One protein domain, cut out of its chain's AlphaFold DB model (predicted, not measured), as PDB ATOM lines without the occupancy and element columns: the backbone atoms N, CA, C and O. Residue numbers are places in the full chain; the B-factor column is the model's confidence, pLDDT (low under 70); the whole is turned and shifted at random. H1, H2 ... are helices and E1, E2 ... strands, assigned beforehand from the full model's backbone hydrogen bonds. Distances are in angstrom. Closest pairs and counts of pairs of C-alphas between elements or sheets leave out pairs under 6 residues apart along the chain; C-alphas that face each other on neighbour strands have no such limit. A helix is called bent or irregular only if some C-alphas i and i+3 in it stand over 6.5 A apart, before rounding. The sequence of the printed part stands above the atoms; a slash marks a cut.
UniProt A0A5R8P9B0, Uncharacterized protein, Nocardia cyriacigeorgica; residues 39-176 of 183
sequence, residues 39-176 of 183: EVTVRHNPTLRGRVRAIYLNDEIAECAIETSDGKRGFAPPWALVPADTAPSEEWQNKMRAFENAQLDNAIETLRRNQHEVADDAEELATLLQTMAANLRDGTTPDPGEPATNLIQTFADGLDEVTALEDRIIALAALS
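This is residues 39 to 176 of the 183 residues of an uncharacterized protein of Nocardia cyriacigeorgica (UniProt A0A5R8P9B0). This is a long helical hairpin with a small head: H1 makes the long axis, H2 folds back beside it, and a small, strongly twisted sheet of five short to medium strands sits beside the first part of H1, at residues 92 to 107. The far end of the hairpin, with the turn between H1 and H2, sticks out well away from the sheet. The printed part has 138 residues, with five named strands and then two named helices, in the order E1 E2 E3 E4 E5 H1 H2. The sheet's order is E4 - E3 - E2 - E1 - E5, all antiparallel, and the class is mixed, helices and strands. The whole is extended, with a radius of gyration of the C-alphas of 22.6 A and spans of 76 by 32 by 19 A.

Find C-alpha 39 at (-13.984, 37.539, -40.273), where E1 begins; it covers residues 39 to 42. E2 follows at residues 45 to 58, 22.6 A from first to last C-alpha, and bends by 95 degrees at residue 48. Next come E3, residues 61 to 67, 19.4 A; E4, residues 73 to 76, 10.3 A; and E5, residues 81 to 83, 7.0 A. Go on to C-alpha 90 at (-15.440, 33.959, -58.278); from there H1 runs 69.9 A to residue 137. H2, residues 145 to 175, runs 46.7 A and ends at C-alpha 175, (-0.356, 25.909, -49.230). H2 is neither bent nor irregular, but only just: C-alphas 145 and 148 are 6.4 A apart.

Look first at the meander E1 E2 E3 E4, each strand the antiparallel neighbour of the one before. The pairing of E2 is staggered: residues 45 to 51 pair with E1, as at N 40 and O 50, 2.9 A, and residues 51 to 58 with E3, as at N 53 and O 65, 2.8 A. E3 and E4 form a hairpin, with N 66 and O 74 at 2.8 A. The edge strand E5 pairs with E1, with N 41 and O 82 at 2.9 A. H1 stands at the sheet's level, at a height over the sheet of 3.4 A; its closest C-alphas with E3 are those of Gln 103 and Ile 61, 6.2 A apart. H1 and H2 form a helical hairpin and touch, the closest C-alphas being those of Val 118 and Gly 158, 5.7 A apart. They run opposite ways at a shallow tilt of 26 degrees. H2 only grazes the sheet, with residues 165 to 172. Every O i to N i+4 pair is within hydrogen-bond range in H1, and 26 of 27 in H2.

The two C-alphas farthest apart, those of Thr 86 and Gly 139, are 76.5 A from each other. The printed part has no cut, and none of its links is long. The mean pLDDT of the printed part is 89.5; look for values under 70 at residue 142 and residues 144 to 147.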
ATOM      1  N   GLU A  39     -13.853  38.852 -40.901       97.19
ATOM      2  CA  GLU A  39     -13.984  37.539 -40.273       97.19
ATOM      3  C   GLU A  39     -13.601  36.462 -41.290       97.19
ATOM      4  O   GLU A  39     -14.225  36.323 -42.346       97.19
ATOM      5  N   VAL A  40     -12.573  35.688 -40.960       96.62
ATOM      6  CA  VAL A  40     -11.983  34.683 -41.842       96.62
ATOM      7  C   VAL A  40     -11.880  33.337 -41.144       96.62
ATOM      8  O   VAL A  40     -11.877  33.237 -39.916       96.62
ATOM      9  N   THR A  41     -11.775  32.284 -41.942       95.12
ATOM     10  CA  THR A  41     -11.448  30.946 -41.458       95.12
ATOM     11  C   THR A  41     -10.381  30.305 -42.328       95.12
ATOM     12  O   THR A  41     -10.261  30.610 -43.516       95.12
ATOM     13  N   VAL A  42      -9.618  29.380 -41.744       90.25
ATOM     14  CA  VAL A  42      -8.661  28.567 -42.501       90.25
ATOM     15  C   VAL A  42      -9.421  27.671 -43.476       90.25
ATOM     16  O   VAL A  42     -10.305  26.913 -43.073       90.25
ATOM     17  N   ARG A  43      -9.047  27.713 -44.758       87.62
ATOM     18  CA  ARG A  43      -9.708  26.965 -45.841       87.62
ATOM     19  C   ARG A  43      -9.804  25.462 -45.553       87.62
ATOM     20  O   ARG A  43     -10.844  24.855 -45.790       87.62
ATOM     21  N   HIS A  44      -8.728  24.871 -45.035       83.75
ATOM     22  CA  HIS A  44      -8.646  23.436 -44.729       83.75
ATOM     23  C   HIS A  44      -9.118  23.076 -43.315       83.75
ATOM     24  O   HIS A  44      -9.229  21.895 -42.991       83.75
ATOM     25  N   ASN A  45      -9.405  24.072 -42.474       84.19
ATOM     26  CA  ASN A  45      -9.947  23.855 -41.142       84.19
ATOM     27  C   ASN A  45     -10.954  24.962 -40.775       84.19
ATOM     28  O   ASN A  45     -10.600  25.907 -40.066       84.19
ATOM     29  N   PRO A  46     -12.223  24.827 -41.208       83.06
ATOM     30  CA  PRO A  46     -13.273  25.817 -40.959       83.06
ATOM     31  C   PRO A  46     -13.603  26.065 -39.478       83.06
ATOM     32  O   PRO A  46     -14.343  26.988 -39.153       83.06
ATOM     33  N   THR A  47     -13.100  25.225 -38.565       82.12
ATOM     34  CA  THR A  47     -13.292  25.416 -37.118       82.12
ATOM     35  C   THR A  47     -12.378  26.500 -36.543       82.12
ATOM     36  O   THR A  47     -12.651  27.031 -35.468       82.12
ATOM     37  N   LEU A  48     -11.314  26.859 -37.268       83.81
ATOM     38  CA  LEU A  48     -10.374  27.910 -36.896       83.81
ATOM     39  C   LEU A  48     -10.789  29.232 -37.540       83.81
ATOM     40  O   LEU A  48     -10.274  29.626 -38.590       83.81
ATOM     41  N   ARG A  49     -11.727  29.902 -36.871       93.19
ATOM     42  CA  ARG A  49     -12.258  31.215 -37.240       93.19
ATOM     43  C   ARG A  49     -11.638  32.322 -36.395       93.19
ATOM     44  O   ARG A  49     -11.506  32.177 -35.180       93.19
ATOM     45  N   GLY A  50     -11.361  33.460 -37.017       95.50
ATOM     46  CA  GLY A  50     -11.011  34.671 -36.289       95.50
ATOM     47  C   GLY A  50     -11.107  35.932 -37.134       95.50
ATOM     48  O   GLY A  50     -11.425  35.896 -38.322       95.50
ATOM     49  N   ARG A  51     -10.805  37.057 -36.495       97.44
ATOM     50  CA  ARG A  51     -10.822  38.386 -37.094       97.44
ATOM     51  C   ARG A  51      -9.429  38.822 -37.504       97.44
ATOM     52  O   ARG A  51      -8.498  38.752 -36.703       97.44
ATOM     53  N   VAL A  52      -9.300  39.365 -38.708       97.25
ATOM     54  CA  VAL A  52      -8.050  39.962 -39.185       97.25
ATOM     55  C   VAL A  52      -7.753  41.233 -38.390       97.25
ATOM     56  O   VAL A  52      -8.545  42.176 -38.378       97.25
ATOM     57  N   ARG A  53      -6.603  41.271 -37.718       96.62
ATOM     58  CA  ARG A  53      -6.128  42.420 -36.929       96.62
ATOM     59  C   ARG A  53      -5.127  43.276 -37.686       96.62
ATOM     60  O   ARG A  53      -5.137  44.493 -37.534       96.62
ATOM     61  N   ALA A  54      -4.275  42.645 -38.483       94.19
ATOM     62  CA  ALA A  54      -3.278  43.316 -39.300       94.19
ATOM     63  C   ALA A  54      -2.918  42.452 -40.509       94.19
ATOM     64  O   ALA A  54      -3.050  41.227 -40.467       94.19
ATOM     65  N   ILE A  55      -2.441  43.111 -41.561       93.31
ATOM     66  CA  ILE A  55      -1.827  42.482 -42.729       93.31
ATOM     67  C   ILE A  55      -0.456  43.134 -42.891       93.31
ATOM     68  O   ILE A  55      -0.365  44.362 -42.959       93.31
ATOM     69  N   TYR A  56       0.607  42.340 -42.886       90.81
ATOM     70  CA  TYR A  56       1.981  42.838 -42.936       90.81
ATOM     71  C   TYR A  56       2.863  41.899 -43.756       90.81
ATOM     72  O   TYR A  56       2.474  40.772 -44.038       90.81
ATOM     73  N   LEU A  57       4.028  42.390 -44.176       87.88
ATOM     74  CA  LEU A  57       5.058  41.542 -44.770       87.88
ATOM     75  C   LEU A  57       5.865  40.900 -43.648       87.88
ATOM     76  O   LEU A  57       6.346  41.609 -42.766       87.88
ATOM     77  N   ASN A  58       5.994  39.586 -43.709       85.25
ATOM     78  CA  ASN A  58       6.898  38.784 -42.908       85.25
ATOM     79  C   ASN A  58       7.831  38.083 -43.900       85.25
ATOM     80  O   ASN A  58       7.334  37.398 -44.792       85.25
ATOM     81  N   ASP A  59       9.134  38.346 -43.811       80.62
ATOM     82  CA  ASP A  59      10.151  37.922 -44.787       80.62
ATOM     83  C   ASP A  59       9.673  38.083 -46.242       80.62
ATOM     84  O   ASP A  59       9.538  37.112 -46.983       80.62
ATOM     85  N   GLU A  60       9.311  39.315 -46.621       82.69
ATOM     86  CA  GLU A  60       8.847  39.684 -47.973       82.69
ATOM     87  C   GLU A  60       7.509  39.083 -48.431       82.69
ATOM     88  O   GLU A  60       7.073  39.305 -49.561       82.69
ATOM     89  N   ILE A  61       6.796  38.382 -47.547       87.44
ATOM     90  CA  ILE A  61       5.534  37.723 -47.886       87.44
ATOM     91  C   ILE A  61       4.414  38.185 -46.962       87.44
ATOM     92  O   ILE A  61       4.547  38.225 -45.740       87.44
ATOM     93  N   ALA A  62       3.268  38.503 -47.553       92.12
ATOM     94  CA  ALA A  62       2.076  38.913 -46.839       92.12
ATOM     95  C   ALA A  62       1.580  37.837 -45.865       92.12
ATOM     96  O   ALA A  62       1.315  36.692 -46.235       92.12
ATOM     97  N   GLU A  63       1.346  38.261 -44.630       93.31
ATOM     98  CA  GLU A  63       0.733  37.484 -43.565       93.31
ATOM     99  C   GLU A  63      -0.429  38.259 -42.947       93.31
ATOM    100  O   GLU A  63      -0.363  39.470 -42.717       93.31
ATOM    101  N   CYS A  64      -1.504  37.538 -42.641       94.62
ATOM    102  CA  CYS A  64      -2.597  38.028 -41.818       94.62
ATOM    103  C   CYS A  64      -2.370  37.615 -40.363       94.62
ATOM    104  O   CYS A  64      -2.313  36.423 -40.056       94.62
ATOM    105  N   ALA A  65      -2.350  38.593 -39.457       95.31
ATOM    106  CA  ALA A  65      -2.559  38.348 -38.035       95.31
ATOM    107  C   ALA A  65      -4.058  38.193 -37.766       95.31
ATOM    108  O   ALA A  65      -4.838  39.116 -38.018       95.31
ATOM    109  N   ILE A  66      -4.450  37.046 -37.226       95.88
ATOM    110  CA  ILE A  66      -5.838  36.678 -36.951       95.88
ATOM    111  C   ILE A  66      -6.004  36.488 -35.450       95.88
ATOM    112  O   ILE A  66      -5.180  35.842 -34.805       95.88
ATOM    113  N   GLU A  67      -7.083  37.025 -34.895       96.25
ATOM    114  CA  GLU A  67      -7.449  36.833 -33.497       96.25
ATOM    115  C   GLU A  67      -8.769  36.069 -33.400       96.25
ATOM    116  O   GLU A  67      -9.785  36.483 -33.959       96.25
ATOM    117  N   THR A  68      -8.751  34.936 -32.709       93.69
ATOM    118  CA  THR A  68      -9.939  34.119 -32.441       93.69
ATOM    119  C   THR A  68     -10.797  34.751 -31.338       93.69
ATOM    120  O   THR A  68     -10.353  35.627 -30.594       93.69
ATOM    121  N   SER A  69     -12.042  34.293 -31.186       91.81
ATOM    122  CA  SER A  69     -12.971  34.825 -30.174       91.81
ATOM    123  C   SER A  69     -12.532  34.589 -28.723       91.81
ATOM    124  O   SER A  69     -12.938  35.339 -27.839       91.81
ATOM    125  N   ASP A  70     -11.691  33.581 -28.470       92.31
ATOM    126  CA  ASP A  70     -11.056  33.319 -27.172       92.31
ATOM    127  C   ASP A  70      -9.753  34.119 -26.961       92.31
ATOM    128  O   ASP A  70      -9.051  33.907 -25.974       92.31
ATOM    129  N   GLY A  71      -9.431  35.048 -27.868       91.81
ATOM    130  CA  GLY A  71      -8.294  35.964 -27.766       91.81
ATOM    131  C   GLY A  71      -6.950  35.372 -28.194       91.81
ATOM    132  O   GLY A  71      -5.920  36.038 -28.049       91.81
ATOM    133  N   LYS A  72      -6.918  34.143 -28.727       92.75
ATOM    134  CA  LYS A  72      -5.683  33.569 -29.279       92.75
ATOM    135  C   LYS A  72      -5.328  34.252 -30.592       92.75
ATOM    136  O   LYS A  72      -6.194  34.632 -31.375       92.75
ATOM    137  N   ARG A  73      -4.026  34.374 -30.842       92.00
ATOM    138  CA  ARG A  73      -3.485  34.938 -32.079       92.00
ATOM    139  C   ARG A  73      -2.879  33.843 -32.937       92.00
ATOM    140  O   ARG A  73      -2.191  32.964 -32.423       92.00
ATOM    141  N   GLY A  74      -3.140  33.921 -34.232       90.81
ATOM    142  CA  GLY A  74      -2.546  33.072 -35.252       90.81
ATOM    143  C   GLY A  74      -2.104  33.900 -36.448       90.81
ATOM    144  O   GLY A  74      -2.560  35.029 -36.640       90.81
ATOM    145  N   PHE A  75      -1.224  33.316 -37.248       91.88
ATOM    146  CA  PHE A  75      -0.712  33.917 -38.469       91.88
ATOM    147  C   PHE A  75      -0.959  32.959 -39.622       91.88
ATOM    148  O   PHE A  75      -0.796  31.745 -39.473       91.88
ATOM    149  N   ALA A  76      -1.406  33.493 -40.749       91.00
ATOM    150  CA  ALA A  76      -1.618  32.710 -41.952       91.00
ATOM    151  C   ALA A  76      -1.424  33.585 -43.190       91.00
ATOM    152  O   ALA A  76      -1.791  34.766 -43.161       91.00
ATOM    153  N   PRO A  77      -0.911  33.024 -44.294       93.25
ATOM    154  CA  PRO A  77      -0.901  33.739 -45.556       93.25
ATOM    155  C   PRO A  77      -2.345  33.982 -46.039       93.25
ATOM    156  O   PRO A  77      -3.210  33.119 -45.839       93.25
ATOM    157  N   PRO A  78      -2.629  35.112 -46.713       94.06
ATOM    158  CA  PRO A  78      -3.983  35.460 -47.146       94.06
ATOM    159  C   PRO A  78      -4.706  34.378 -47.964       94.06
ATOM    160  O   PRO A  78      -5.898  34.152 -47.764       94.06
ATOM    161  N   TRP A  79      -4.007  33.653 -48.842       92.81
ATOM    162  CA  TRP A  79      -4.612  32.617 -49.700       92.81
ATOM    163  C   TRP A  79      -5.043  31.343 -48.954       92.81
ATOM    164  O   TRP A  79      -5.912  30.604 -49.437       92.81
ATOM    165  N   ALA A  80      -4.512  31.109 -47.748       92.81
ATOM    166  CA  ALA A  80      -4.949  30.022 -46.871       92.81
ATOM    167  C   ALA A  80      -6.280  30.326 -46.158       92.81
ATOM    168  O   ALA A  80      -6.850  29.450 -45.495       92.81
ATOM    169  N   LEU A  81      -6.786  31.552 -46.295       94.12
ATOM    170  CA  LEU A  81      -7.982  32.047 -45.632       94.12
ATOM    171  C   LEU A  81      -9.130  32.212 -46.623       94.12
ATOM    172  O   LEU A  81      -8.935  32.405 -47.823       94.12
ATOM    173  N   VAL A  82     -10.350  32.136 -46.104       95.38
ATOM    174  CA  VAL A  82     -11.589  32.453 -46.822       95.38
ATOM    175  C   VAL A  82     -12.527  33.235 -45.901       95.38
ATOM    176  O   VAL A  82     -12.384  33.123 -44.677       95.38
ATOM    177  N   PRO A  83     -13.490  34.004 -46.443       95.75
ATOM    178  CA  PRO A  83     -14.530  34.630 -45.629       95.75
ATOM    179  C   PRO A  83     -15.249  33.591 -44.757       95.75
ATOM    180  O   PRO A  83     -15.576  32.501 -45.225       95.75
ATOM    181  N   ALA A  84     -15.472  33.906 -43.479       94.06
ATOM    182  CA  ALA A  84     -16.008  32.937 -42.520       94.06
ATOM    183  C   ALA A  84     -17.506  32.644 -42.710       94.06
ATOM    184  O   ALA A  84     -17.960  31.540 -42.418       94.06
ATOM    185  N   ASP A  85     -18.272  33.637 -43.168       90.31
ATOM    186  CA  ASP A  85     -19.741  33.575 -43.192       90.31
ATOM    187  C   ASP A  85     -20.323  33.289 -44.579       90.31
ATOM    188  O   ASP A  85     -21.506  32.971 -44.710       90.31
ATOM    189  N   THR A  86     -19.516  33.412 -45.631       88.44
ATOM    190  CA  THR A  86     -19.971  33.284 -47.014       88.44
ATOM    191  C   THR A  86     -18.960  32.525 -47.856       88.44
ATOM    192  O   THR A  86     -17.749  32.632 -47.676       88.44
ATOM    193  N   ALA A  87     -19.465  31.756 -48.821       89.81
ATOM    194  CA  ALA A  87     -18.601  31.181 -49.838       89.81
ATOM    195  C   ALA A  87     -17.958  32.321 -50.655       89.81
ATOM    196  O   ALA A  87     -18.679  33.225 -51.095       89.81
ATOM    197  N   PRO A  88     -16.633  32.301 -50.879       92.19
ATOM    198  CA  PRO A  88     -15.977  33.351 -51.642       92.19
ATOM    199  C   PRO A  88     -16.470  33.351 -53.091       92.19
ATOM    200  O   PRO A  88     -16.502  32.303 -53.741       92.19
ATOM    201  N   SER A  89     -16.827  34.533 -53.597       94.25
ATOM    202  CA  SER A  89     -17.248  34.720 -54.986       94.25
ATOM    203  C   SER A  89     -16.109  34.419 -55.963       94.25
ATOM    204  O   SER A  89     -14.933  34.460 -55.600       94.25
ATOM    205  N   GLU A  90     -16.444  34.157 -57.226       94.50
ATOM    206  CA  GLU A  90     -15.440  33.959 -58.278       94.50
ATOM    207  C   GLU A  90     -14.516  35.178 -58.424       94.50
ATOM    208  O   GLU A  90     -13.302  35.032 -58.540       94.50
ATOM    209  N   GLU A  91     -15.067  36.392 -58.323       94.62
ATOM    210  CA  GLU A  91     -14.279  37.626 -58.341       94.62
ATOM    211  C   GLU A  91     -13.268  37.677 -57.186       94.62
ATOM    212  O   GLU A  91     -12.097  37.991 -57.402       94.62
ATOM    213  N   TRP A  92     -13.694  37.326 -55.967       94.19
ATOM    214  CA  TRP A  92     -12.809  37.276 -54.804       94.19
ATOM    215  C   TRP A  92     -11.703  36.234 -54.997       94.19
ATOM    216  O   TRP A  92     -10.537  36.513 -54.727       94.19
ATOM    217  N   GLN A  93     -12.049  35.050 -55.513       93.81
ATOM    218  CA  GLN A  93     -11.083  33.979 -55.775       93.81
ATOM    219  C   GLN A  93     -10.057  34.390 -56.836       93.81
ATOM    220  O   GLN A  93      -8.866  34.135 -56.664       93.81
ATOM    221  N   ASN A  94     -10.494  35.068 -57.900       93.44
ATOM    222  CA  ASN A  94      -9.606  35.581 -58.942       93.44
ATOM    223  C   ASN A  94      -8.661  36.662 -58.402       93.44
ATOM    224  O   ASN A  94      -7.466  36.616 -58.689       93.44
ATOM    225  N   LYS A  95      -9.163  37.584 -57.567       94.25
ATOM    226  CA  LYS A  95      -8.330  38.577 -56.871       94.25
ATOM    227  C   LYS A  95      -7.311  37.916 -55.946       94.25
ATOM    228  O   LYS A  95      -6.141  38.275 -55.985       94.25
ATOM    229  N   MET A  96      -7.726  36.911 -55.172       94.56
ATOM    230  CA  MET A  96      -6.820  36.194 -54.274       94.56
ATOM    231  C   MET A  96      -5.727  35.442 -55.040       94.56
ATOM    232  O   MET A  96      -4.572  35.481 -54.636       94.56
ATOM    233  N   ARG A  97      -6.057  34.816 -56.177       92.62
ATOM    234  CA  ARG A  97      -5.062  34.151 -57.032       92.62
ATOM    235  C   ARG A  97      -4.065  35.143 -57.633       92.62
ATOM    236  O   ARG A  97      -2.874  34.862 -57.673       92.62
ATOM    237  N   ALA A  98      -4.541  36.297 -58.105       92.56
ATOM    238  CA  ALA A  98      -3.662  37.348 -58.615       92.56
ATOM    239  C   ALA A  98      -2.720  37.870 -57.518       92.56
ATOM    240  O   ALA A  98      -1.532  38.055 -57.766       92.56
ATOM    241  N   PHE A  99      -3.244  38.039 -56.303       93.00
ATOM    242  CA  PHE A  99      -2.467  38.426 -55.134       93.00
ATOM    243  C   PHE A  99      -1.399  37.390 -54.762       93.00
ATOM    244  O   PHE A  99      -0.235  37.740 -54.598       93.00
ATOM    245  N   GLU A 100      -1.779  36.116 -54.672       92.31
ATOM    246  CA  GLU A 100      -0.871  35.002 -54.390       92.31
ATOM    247  C   GLU A 100       0.273  34.925 -55.411       92.31
ATOM    248  O   GLU A 100       1.437  34.859 -55.022       92.31
ATOM    249  N   ASN A 101      -0.042  35.002 -56.707       90.81
ATOM    250  CA  ASN A 101       0.972  34.975 -57.760       90.81
ATOM    251  C   ASN A 101       1.939  36.161 -57.649       90.81
ATOM    252  O   ASN A 101       3.145  35.955 -57.698       90.81
ATOM    253  N   ALA A 102       1.431  37.379 -57.431       91.25
ATOM    254  CA  ALA A 102       2.282  38.559 -57.270       91.25
ATOM    255  C   ALA A 102       3.222  38.439 -56.057       91.25
ATOM    256  O   ALA A 102       4.376  38.856 -56.121       91.25
ATOM    257  N   GLN A 103       2.749  37.845 -54.958       90.81
ATOM    258  CA  GLN A 103       3.564  37.596 -53.769       90.81
ATOM    259  C   GLN A 103       4.662  36.561 -54.029       90.81
ATOM    260  O   GLN A 103       5.810  36.787 -53.656       90.81
ATOM    261  N   LEU A 104       4.331  35.453 -54.699       89.00
ATOM    262  CA  LEU A 104       5.312  34.429 -55.056       89.00
ATOM    263  C   LEU A 104       6.354  34.957 -56.048       89.00
ATOM    264  O   LEU A 104       7.540  34.707 -55.855       89.00
ATOM    265  N   ASP A 105       5.937  35.714 -57.063       90.06
ATOM    266  CA  ASP A 105       6.851  36.313 -58.039       90.06
ATOM    267  C   ASP A 105       7.822  37.287 -57.352       90.06
ATOM    268  O   ASP A 105       9.036  37.184 -57.534       90.06
ATOM    269  N   ASN A 106       7.318  38.171 -56.483       89.25
ATOM    270  CA  ASN A 106       8.157  39.103 -55.724       89.25
ATOM    271  C   ASN A 106       9.134  38.388 -54.778       89.25
ATOM    272  O   ASN A 106      10.298  38.785 -54.682       89.25
ATOM    273  N   ALA A 107       8.684  37.330 -54.096       89.44
ATOM    274  CA  ALA A 107       9.535  36.535 -53.217       89.44
ATOM    275  C   ALA A 107      10.644  35.820 -54.006       89.44
ATOM    276  O   ALA A 107      11.794  35.821 -53.580       89.44
ATOM    277  N   ILE A 108      10.333  35.273 -55.187       90.69
ATOM    278  CA  ILE A 108      11.317  34.634 -56.074       90.69
ATOM    279  C   ILE A 108      12.341  35.647 -56.595       90.69
ATOM    280  O   ILE A 108      13.534  35.348 -56.607       90.69
ATOM    281  N   GLU A 109      11.913  36.835 -57.027       91.62
ATOM    282  CA  GLU A 109      12.855  37.867 -57.479       91.62
ATOM    283  C   GLU A 109      13.740  38.376 -56.337       91.62
ATOM    284  O   GLU A 109      14.924  38.637 -56.545       91.62
ATOM    285  N   THR A 110      13.200  38.471 -55.121       90.94
ATOM    286  CA  THR A 110      13.999  38.831 -53.943       90.94
ATOM    287  C   THR A 110      14.987  37.728 -53.587       90.94
ATOM    288  O   THR A 110      16.164  38.019 -53.413       90.94
ATOM    289  N   LEU A 111      14.568  36.460 -53.611       92.75
ATOM    290  CA  LEU A 111      15.469  35.323 -53.419       92.75
ATOM    291  C   LEU A 111      16.631  35.355 -54.416       92.75
ATOM    292  O   LEU A 111      17.778  35.187 -54.019       92.75
ATOM    293  N   ARG A 112      16.359  35.617 -55.702       94.19
ATOM    294  CA  ARG A 112      17.418  35.738 -56.718       94.19
ATOM    295  C   ARG A 112      18.375  36.883 -56.424       94.19
ATOM    296  O   ARG A 112      19.577  36.714 -56.596       94.19
ATOM    297  N   ARG A 113      17.859  38.041 -56.003       94.81
ATOM    298  CA  ARG A 113      18.697  39.188 -55.637       94.81
ATOM    299  C   ARG A 113      19.606  38.842 -54.460       94.81
ATOM    300  O   ARG A 113      20.812  38.991 -54.595       94.81
ATOM    301  N   ASN A 114      19.046  38.288 -53.388       93.44
ATOM    302  CA  ASN A 114      19.807  37.890 -52.207       93.44
ATOM    303  C   ASN A 114      20.850  36.819 -52.557       93.44
ATOM    304  O   ASN A 114      21.985  36.894 -52.111       93.44
ATOM    305  N   GLN A 115      20.513  35.850 -53.416       94.69
ATOM    306  CA  GLN A 115      21.476  34.858 -53.909       94.69
ATOM    307  C   GLN A 115      22.645  35.494 -54.669       94.69
ATOM    308  O   GLN A 115      23.774  35.031 -54.530       94.69
ATOM    309  N   HIS A 116      22.387  36.524 -55.479       97.06
ATOM    310  CA  HIS A 116      23.444  37.263 -56.167       97.06
ATOM    311  C   HIS A 116      24.310  38.063 -55.190       97.06
ATOM    312  O   HIS A 116      25.527  37.961 -55.265       97.06
ATOM    313  N   GLU A 117      23.701  38.782 -54.248       94.81
ATOM    314  CA  GLU A 117      24.426  39.558 -53.230       94.81
ATOM    315  C   GLU A 117      25.312  38.650 -52.357       94.81
ATOM    316  O   GLU A 117      26.504  38.900 -52.208       94.81
ATOM    317  N   VAL A 118      24.782  37.515 -51.889       94.88
ATOM    318  CA  VAL A 118      25.544  36.529 -51.104       94.88
ATOM    319  C   VAL A 118      26.659  35.871 -51.925       94.88
ATOM    320  O   VAL A 118      27.701  35.507 -51.378       94.88
ATOM    321  N   ALA A 119      26.464  35.696 -53.236       95.56
ATOM    322  CA  ALA A 119      27.521  35.205 -54.115       95.56
ATOM    323  C   ALA A 119      28.659  36.230 -54.252       95.56
ATOM    324  O   ALA A 119      29.823  35.837 -54.161       95.56
ATOM    325  N   ASP A 120      28.335  37.516 -54.400       94.12
ATOM    326  CA  ASP A 120      29.323  38.598 -54.447       94.12
ATOM    327  C   ASP A 120      30.111  38.680 -53.119       94.12
ATOM    328  O   ASP A 120      31.346  38.721 -53.132       94.12
ATOM    329  N   ASP A 121      29.429  38.578 -51.971       91.25
ATOM    330  CA  ASP A 121      30.063  38.530 -50.643       91.25
ATOM    331  C   ASP A 121      31.009  37.322 -50.498       91.25
ATOM    332  O   ASP A 121      32.102  37.420 -49.925       91.25
ATOM    333  N   ALA A 122      30.623  36.163 -51.047       92.69
ATOM    334  CA  ALA A 122      31.464  34.968 -51.053       92.69
ATOM    335  C   ALA A 122      32.739  35.160 -51.892       92.69
ATOM    336  O   ALA A 122      33.815  34.695 -51.500       92.69
ATOM    337  N   GLU A 123      32.638  35.837 -53.039       94.44
ATOM    338  CA  GLU A 123      33.780  36.168 -53.896       94.44
ATOM    339  C   GLU A 123      34.732  37.168 -53.220       94.44
ATOM    340  O   GLU A 123      35.961  36.992 -53.267       94.44
ATOM    341  N   GLU A 124      34.191  38.177 -52.532       91.44
ATOM    342  CA  GLU A 124      34.979  39.137 -51.755       91.44
ATOM    343  C   GLU A 124      35.728  38.438 -50.611       91.44
ATOM    344  O   GLU A 124      36.952  38.582 -50.474       91.44
ATOM    345  N   LEU A 125      35.031  37.594 -49.843       91.00
ATOM    346  CA  LEU A 125      35.633  36.816 -48.764       91.00
ATOM    347  C   LEU A 125      36.725  35.871 -49.288       91.00
ATOM    348  O   LEU A 125      37.809  35.779 -48.703       91.00
ATOM    349  N   ALA A 126      36.482  35.189 -50.409       92.44
ATOM    350  CA  ALA A 126      37.473  34.315 -51.030       92.44
ATOM    351  C   ALA A 126      38.737  35.084 -51.440       92.44
ATOM    352  O   ALA A 126      39.853  34.601 -51.217       92.44
ATOM    353  N   THR A 127      38.579  36.284 -52.001       91.06
ATOM    354  CA  THR A 127      39.696  37.156 -52.384       91.06
ATOM    355  C   THR A 127      40.512  37.570 -51.164       91.06
ATOM    356  O   THR A 127      41.738  37.419 -51.156       91.06
ATOM    357  N   LEU A 128      39.843  38.003 -50.093       89.56
ATOM    358  CA  LEU A 128      40.493  38.378 -48.842       89.56
ATOM    359  C   LEU A 128      41.313  37.221 -48.254       89.56
ATOM    360  O   LEU A 128      42.484  37.396 -47.902       89.56
ATOM    361  N   LEU A 129      40.735  36.018 -48.202       89.75
ATOM    362  CA  LEU A 129      41.415  34.822 -47.696       89.75
ATOM    363  C   LEU A 129      42.630  34.441 -48.554       89.75
ATOM    364  O   LEU A 129      43.669  34.050 -48.015       89.75
ATOM    365  N   GLN A 130      42.539  34.584 -49.879       91.12
ATOM    366  CA  GLN A 130      43.674  34.359 -50.779       91.12
ATOM    367  C   GLN A 130      44.809  35.358 -50.525       91.12
ATOM    368  O   GLN A 130      45.970  34.945 -50.450       91.12
ATOM    369  N   THR A 131      44.493  36.642 -50.333       89.19
ATOM    370  CA  THR A 131      45.481  37.673 -49.985       89.19
ATOM    371  C   THR A 131      46.154  37.379 -48.646       89.19
ATOM    372  O   THR A 131      47.382  37.416 -48.554       89.19
ATOM    373  N   MET A 132      45.385  37.015 -47.616       86.88
ATOM    374  CA  MET A 132      45.945  36.632 -46.315       86.88
ATOM    375  C   MET A 132      46.880  35.424 -46.436       86.88
ATOM    376  O   MET A 132      47.985  35.436 -45.891       86.88
ATOM    377  N   ALA A 133      46.476  34.400 -47.192       89.50
ATOM    378  CA  ALA A 133      47.294  33.216 -47.417       89.50
ATOM    379  C   ALA A 133      48.597  33.532 -48.171       89.50
ATOM    380  O   ALA A 133      49.627  32.931 -47.873       89.50
ATOM    381  N   ALA A 134      48.574  34.451 -49.141       90.44
ATOM    382  CA  ALA A 134      49.777  34.906 -49.839       90.44
ATOM    383  C   ALA A 134      50.743  35.624 -48.881       90.44
ATOM    384  O   ALA A 134      51.894  35.209 -48.766       90.44
ATOM    385  N   ASN A 135      50.248  36.591 -48.101       88.44
ATOM    386  CA  ASN A 135      51.056  37.318 -47.115       88.44
ATOM    387  C   ASN A 135      51.737  36.369 -46.116       88.44
ATOM    388  O   ASN A 135      52.933  36.499 -45.853       88.44
ATOM    389  N   LEU A 136      50.998  35.372 -45.615       88.31
ATOM    390  CA  LEU A 136      51.532  34.362 -44.698       88.31
ATOM    391  C   LEU A 136      52.640  33.514 -45.334       88.31
ATOM    392  O   LEU A 136      53.633  33.212 -44.670       88.31
ATOM    393  N   ARG A 137      52.502  33.135 -46.612       92.19
ATOM    394  CA  ARG A 137      53.552  32.402 -47.347       92.19
ATOM    395  C   ARG A 137      54.815  33.240 -47.531       92.19
ATOM    396  O   ARG A 137      55.908  32.686 -47.468       92.19
ATOM    397  N   ASP A 138      54.661  34.553 -47.664       93.25
ATOM    398  CA  ASP A 138      55.765  35.507 -47.778       93.25
ATOM    399  C   ASP A 138      56.385  35.874 -46.413       93.25
ATOM    400  O   ASP A 138      57.246  36.750 -46.322       93.25
ATOM    401  N   GLY A 139      55.968  35.210 -45.327       88.06
ATOM    402  CA  GLY A 139      56.478  35.446 -43.973       88.06
ATOM    403  C   GLY A 139      55.963  36.737 -43.331       88.06
ATOM    404  O   GLY A 139      56.467  37.148 -42.286       88.06
ATOM    405  N   THR A 140      54.954  37.369 -43.933       86.50
ATOM    406  CA  THR A 140      54.289  38.560 -43.402       86.50
ATOM    407  C   THR A 140      53.048  38.132 -42.627       86.50
ATOM    408  O   THR A 140      52.231  37.363 -43.126       86.50
ATOM    409  N   THR A 141      52.876  38.621 -41.399       79.50
ATOM    410  CA  THR A 141      51.617  38.410 -40.666       79.50
ATOM    411  C   THR A 141      50.611  39.460 -41.141       79.50
ATOM    412  O   THR A 141      50.848  40.642 -40.887       79.50
ATOM    413  N   PRO A 142      49.538  39.083 -41.863       69.25
ATOM    414  CA  PRO A 142      48.501  40.033 -42.231       69.25
ATOM    415  C   PRO A 142      47.803  40.526 -40.962       69.25
ATOM    416  O   PRO A 142      47.508  39.730 -40.071       69.25
ATOM    417  N   ASP A 143      47.536  41.827 -40.882       71.31
ATOM    418  CA  ASP A 143      46.549  42.334 -39.935       71.31
ATOM    419  C   ASP A 143      45.176  41.862 -40.437       71.31
ATOM    420  O   ASP A 143      44.787  42.247 -41.544       71.31
ATOM    421  N   PRO A 144      44.463  40.986 -39.707       62.31
ATOM    422  CA  PRO A 144      43.144  40.548 -40.141       62.31
ATOM    423  C   PRO A 144      42.155  41.721 -40.231       62.31
ATOM    424  O   PRO A 144      41.220  41.648 -41.029       62.31
ATOM    425  N   GLY A 145      42.386  42.795 -39.460       61.44
ATOM    426  CA  GLY A 145      41.510  43.953 -39.328       61.44
ATOM    427  C   GLY A 145      40.061  43.610 -38.932       61.44
ATOM    428  O   GLY A 145      39.639  42.456 -38.887       61.44
ATOM    429  N   GLU A 146      39.252  44.640 -38.680       57.59
ATOM    430  CA  GLU A 146      37.786  44.502 -38.622       57.59
ATOM    431  C   GLU A 146      37.114  44.007 -39.934       57.59
ATOM    432  O   GLU A 146      36.071  43.358 -39.824       57.59
ATOM    433  N   PRO A 147      37.661  44.203 -41.161       68.00
ATOM    434  CA  PRO A 147      36.979  43.798 -42.397       68.00
ATOM    435  C   PRO A 147      36.706  42.293 -42.507       68.00
ATOM    436  O   PRO A 147      35.643  41.906 -42.978       68.00
ATOM    437  N   ALA A 148      37.622  41.430 -42.052       73.81
ATOM    438  CA  ALA A 148      37.495  39.987 -42.265       73.81
ATOM    439  C   ALA A 148      36.368  39.345 -41.447       73.81
ATOM    440  O   ALA A 148      35.631  38.506 -41.954       73.81
ATOM    441  N   THR A 149      36.224  39.745 -40.181       77.88
ATOM    442  CA  THR A 149      35.178  39.197 -39.301       77.88
ATOM    443  C   THR A 149      33.801  39.690 -39.733       77.88
ATOM    444  O   THR A 149      32.856  38.907 -39.756       77.88
ATOM    445  N   ASN A 150      33.707  40.960 -40.137       83.31
ATOM    446  CA  ASN A 150      32.464  41.533 -40.640       83.31
ATOM    447  C   ASN A 150      32.024  40.851 -41.941       83.31
ATOM    448  O   ASN A 150      30.874  40.455 -42.029       83.31
ATOM    449  N   LEU A 151      32.931  40.622 -42.899       84.00
ATOM    450  CA  LEU A 151      32.597  39.927 -44.152       84.00
ATOM    451  C   LEU A 151      32.144  38.477 -43.931       84.00
ATOM    452  O   LEU A 151      31.204  38.024 -44.576       84.00
ATOM    453  N   ILE A 152      32.768  37.749 -42.995       87.25
ATOM    454  CA  ILE A 152      32.327  36.392 -42.632       87.25
ATOM    455  C   ILE A 152      30.914  36.420 -42.043       87.25
ATOM    456  O   ILE A 152      30.099  35.569 -42.391       87.25
ATOM    457  N   GLN A 153      30.633  37.379 -41.155       89.06
ATOM    458  CA  GLN A 153      29.318  37.507 -40.535       89.06
ATOM    459  C   GLN A 153      28.256  37.903 -41.564       89.06
ATOM    460  O   GLN A 153      27.228  37.241 -41.625       89.06
ATOM    461  N   THR A 154      28.527  38.897 -42.416       89.88
ATOM    462  CA  THR A 154      27.624  39.313 -43.499       89.88
ATOM    463  C   THR A 154      27.284  38.141 -44.417       89.88
ATOM    464  O   THR A 154      26.113  37.892 -44.681       89.88
ATOM    465  N   PHE A 155      28.288  37.366 -44.837       90.06
ATOM    466  CA  PHE A 155      28.063  36.186 -45.669       90.06
ATOM    467  C   PHE A 155      27.210  35.119 -44.961       90.06
ATOM    468  O   PHE A 155      26.323  34.526 -45.574       90.06
ATOM    469  N   ALA A 156      27.470  34.861 -43.674       91.62
ATOM    470  CA  ALA A 156      26.703  33.892 -42.895       91.62
ATOM    471  C   ALA A 156      25.240  34.331 -42.710       91.62
ATOM    472  O   ALA A 156      24.338  33.533 -42.960       91.62
ATOM    473  N   ASP A 157      25.012  35.595 -42.346       92.12
ATOM    474  CA  ASP A 157      23.672  36.166 -42.190       92.12
ATOM    475  C   ASP A 157      22.911  36.130 -43.526       92.12
ATOM    476  O   ASP A 157      21.761  35.695 -43.582       92.12
ATOM    477  N   GLY A 158      23.574  36.482 -44.631       90.44
ATOM    478  CA  GLY A 158      22.977  36.421 -45.962       90.44
ATOM    479  C   GLY A 158      22.606  34.997 -46.403       90.44
ATOM    480  O   GLY A 158      21.549  34.788 -47.005       90.44
ATOM    481  N   LEU A 159      23.419  33.986 -46.075       91.88
ATOM    482  CA  LEU A 159      23.070  32.579 -46.318       91.88
ATOM    483  C   LEU A 159      21.838  32.137 -45.518       91.88
ATOM    484  O   LEU A 159      20.988  31.414 -46.056       91.88
ATOM    485  N   ASP A 160      21.745  32.554 -44.257       92.88
ATOM    486  CA  ASP A 160      20.595  32.264 -43.401       92.88
ATOM    487  C   ASP A 160      19.321  32.913 -43.970       92.88
ATOM    488  O   ASP A 160      18.282  32.253 -44.052       92.88
ATOM    489  N   GLU A 161      19.403  34.154 -44.457       90.06
ATOM    490  CA  GLU A 161      18.292  34.854 -45.116       90.06
ATOM    491  C   GLU A 161      17.841  34.171 -46.416       90.06
ATOM    492  O   GLU A 161      16.640  33.964 -46.625       90.06
ATOM    493  N   VAL A 162      18.782  33.774 -47.284       92.56
ATOM    494  CA  VAL A 162      18.481  33.029 -48.522       92.56
ATOM    495  C   VAL A 162      17.776  31.712 -48.199       92.56
ATOM    496  O   VAL A 162      16.750  31.400 -48.806       92.56
ATOM    497  N   THR A 163      18.296  30.961 -47.227       91.12
ATOM    498  CA  THR A 163      17.737  29.660 -46.831       91.12
ATOM    499  C   THR A 163      16.341  29.823 -46.228       91.12
ATOM    500  O   THR A 163      15.414  29.107 -46.607       91.12
ATOM    501  N   ALA A 164      16.158  30.798 -45.333       89.75
ATOM    502  CA  ALA A 164      14.867  31.073 -44.711       89.75
ATOM    503  C   ALA A 164      13.803  31.471 -45.746       89.75
ATOM    504  O   ALA A 164      12.672  30.973 -45.696       89.75
ATOM    505  N   LEU A 165      14.153  32.327 -46.712       90.38
ATOM    506  CA  LEU A 165      13.230  32.738 -47.767       90.38
ATOM    507  C   LEU A 165      12.906  31.583 -48.730       90.38
ATOM    508  O   LEU A 165      11.747  31.429 -49.124       90.38
ATOM    509  N   GLU A 166      13.882  30.740 -49.076       90.88
ATOM    510  CA  GLU A 166      13.658  29.541 -49.896       90.88
ATOM    511  C   GLU A 166      12.675  28.569 -49.222       90.88
ATOM    512  O   GLU A 166      11.664  28.190 -49.827       90.88
ATOM    513  N   ASP A 167      12.910  28.230 -47.950       90.12
ATOM    514  CA  ASP A 167      12.028  27.361 -47.163       90.12
ATOM    515  C   ASP A 167      10.606  27.926 -47.089       90.12
ATOM    516  O   ASP A 167       9.611  27.201 -47.228       90.12
ATOM    517  N   ARG A 168      10.494  29.246 -46.927       87.56
ATOM    518  CA  ARG A 168       9.214  29.948 -46.871       87.56
ATOM    519  C   ARG A 168       8.473  29.879 -48.204       87.56
ATOM    520  O   ARG A 168       7.285  29.548 -48.216       87.56
ATOM    521  N   ILE A 169       9.150  30.109 -49.331       89.06
ATOM    522  CA  ILE A 169       8.567  29.963 -50.675       89.06
ATOM    523  C   ILE A 169       8.067  28.528 -50.892       89.06
ATOM    524  O   ILE A 169       6.949  28.331 -51.377       89.06
ATOM    525  N   ILE A 170       8.845  27.516 -50.490       87.94
ATOM    526  CA  ILE A 170       8.459  26.099 -50.592       87.94
ATOM    527  C   ILE A 170       7.212  25.808 -49.747       87.94
ATOM    528  O   ILE A 170       6.253  25.206 -50.245       87.94
ATOM    529  N   ALA A 171       7.194  26.254 -48.488       86.06
ATOM    530  CA  ALA A 171       6.063  26.066 -47.585       86.06
ATOM    531  C   ALA A 171       4.782  26.711 -48.136       86.06
ATOM    532  O   ALA A 171       3.700  26.121 -48.091       86.06
ATOM    533  N   LEU A 172       4.893  27.901 -48.722       83.12
ATOM    534  CA  LEU A 172       3.759  28.624 -49.287       83.12
ATOM    535  C   LEU A 172       3.257  28.009 -50.585       83.12
ATOM    536  O   LEU A 172       2.045  27.905 -50.774       83.12
ATOM    537  N   ALA A 173       4.162  27.528 -51.437       79.75
ATOM    538  CA  ALA A 173       3.801  26.760 -52.620       79.75
ATOM    539  C   ALA A 173       3.050  25.464 -52.259       79.75
ATOM    540  O   ALA A 173       2.212  25.014 -53.039       79.75
ATOM    541  N   ALA A 174       3.301  24.878 -51.081       82.00
ATOM    542  CA  ALA A 174       2.541  23.731 -50.577       82.00
ATOM    543  C   ALA A 174       1.134  24.108 -50.073       82.00
ATOM    544  O   ALA A 174       0.222  23.282 -50.123       82.00
ATOM    545  N   LEU A 175       0.947  25.348 -49.612       78.81
ATOM    546  CA  LEU A 175      -0.356  25.909 -49.230       78.81
ATOM    547  C   LEU A 175      -1.137  26.471 -50.427       78.81
ATOM    548  O   LEU A 175      -2.334  26.745 -50.307       78.81
ATOM    549  N   SER A 176      -0.473  26.640 -51.573       75.56
ATOM    550  CA  SER A 176      -1.097  27.079 -52.813       75.56
ATOM    551  C   SER A 176      -2.095  26.044 -53.317       75.56
ATOM    552  O   SER A 176      -1.776  24.875 -53.535       75.56
TER     553      SER A 176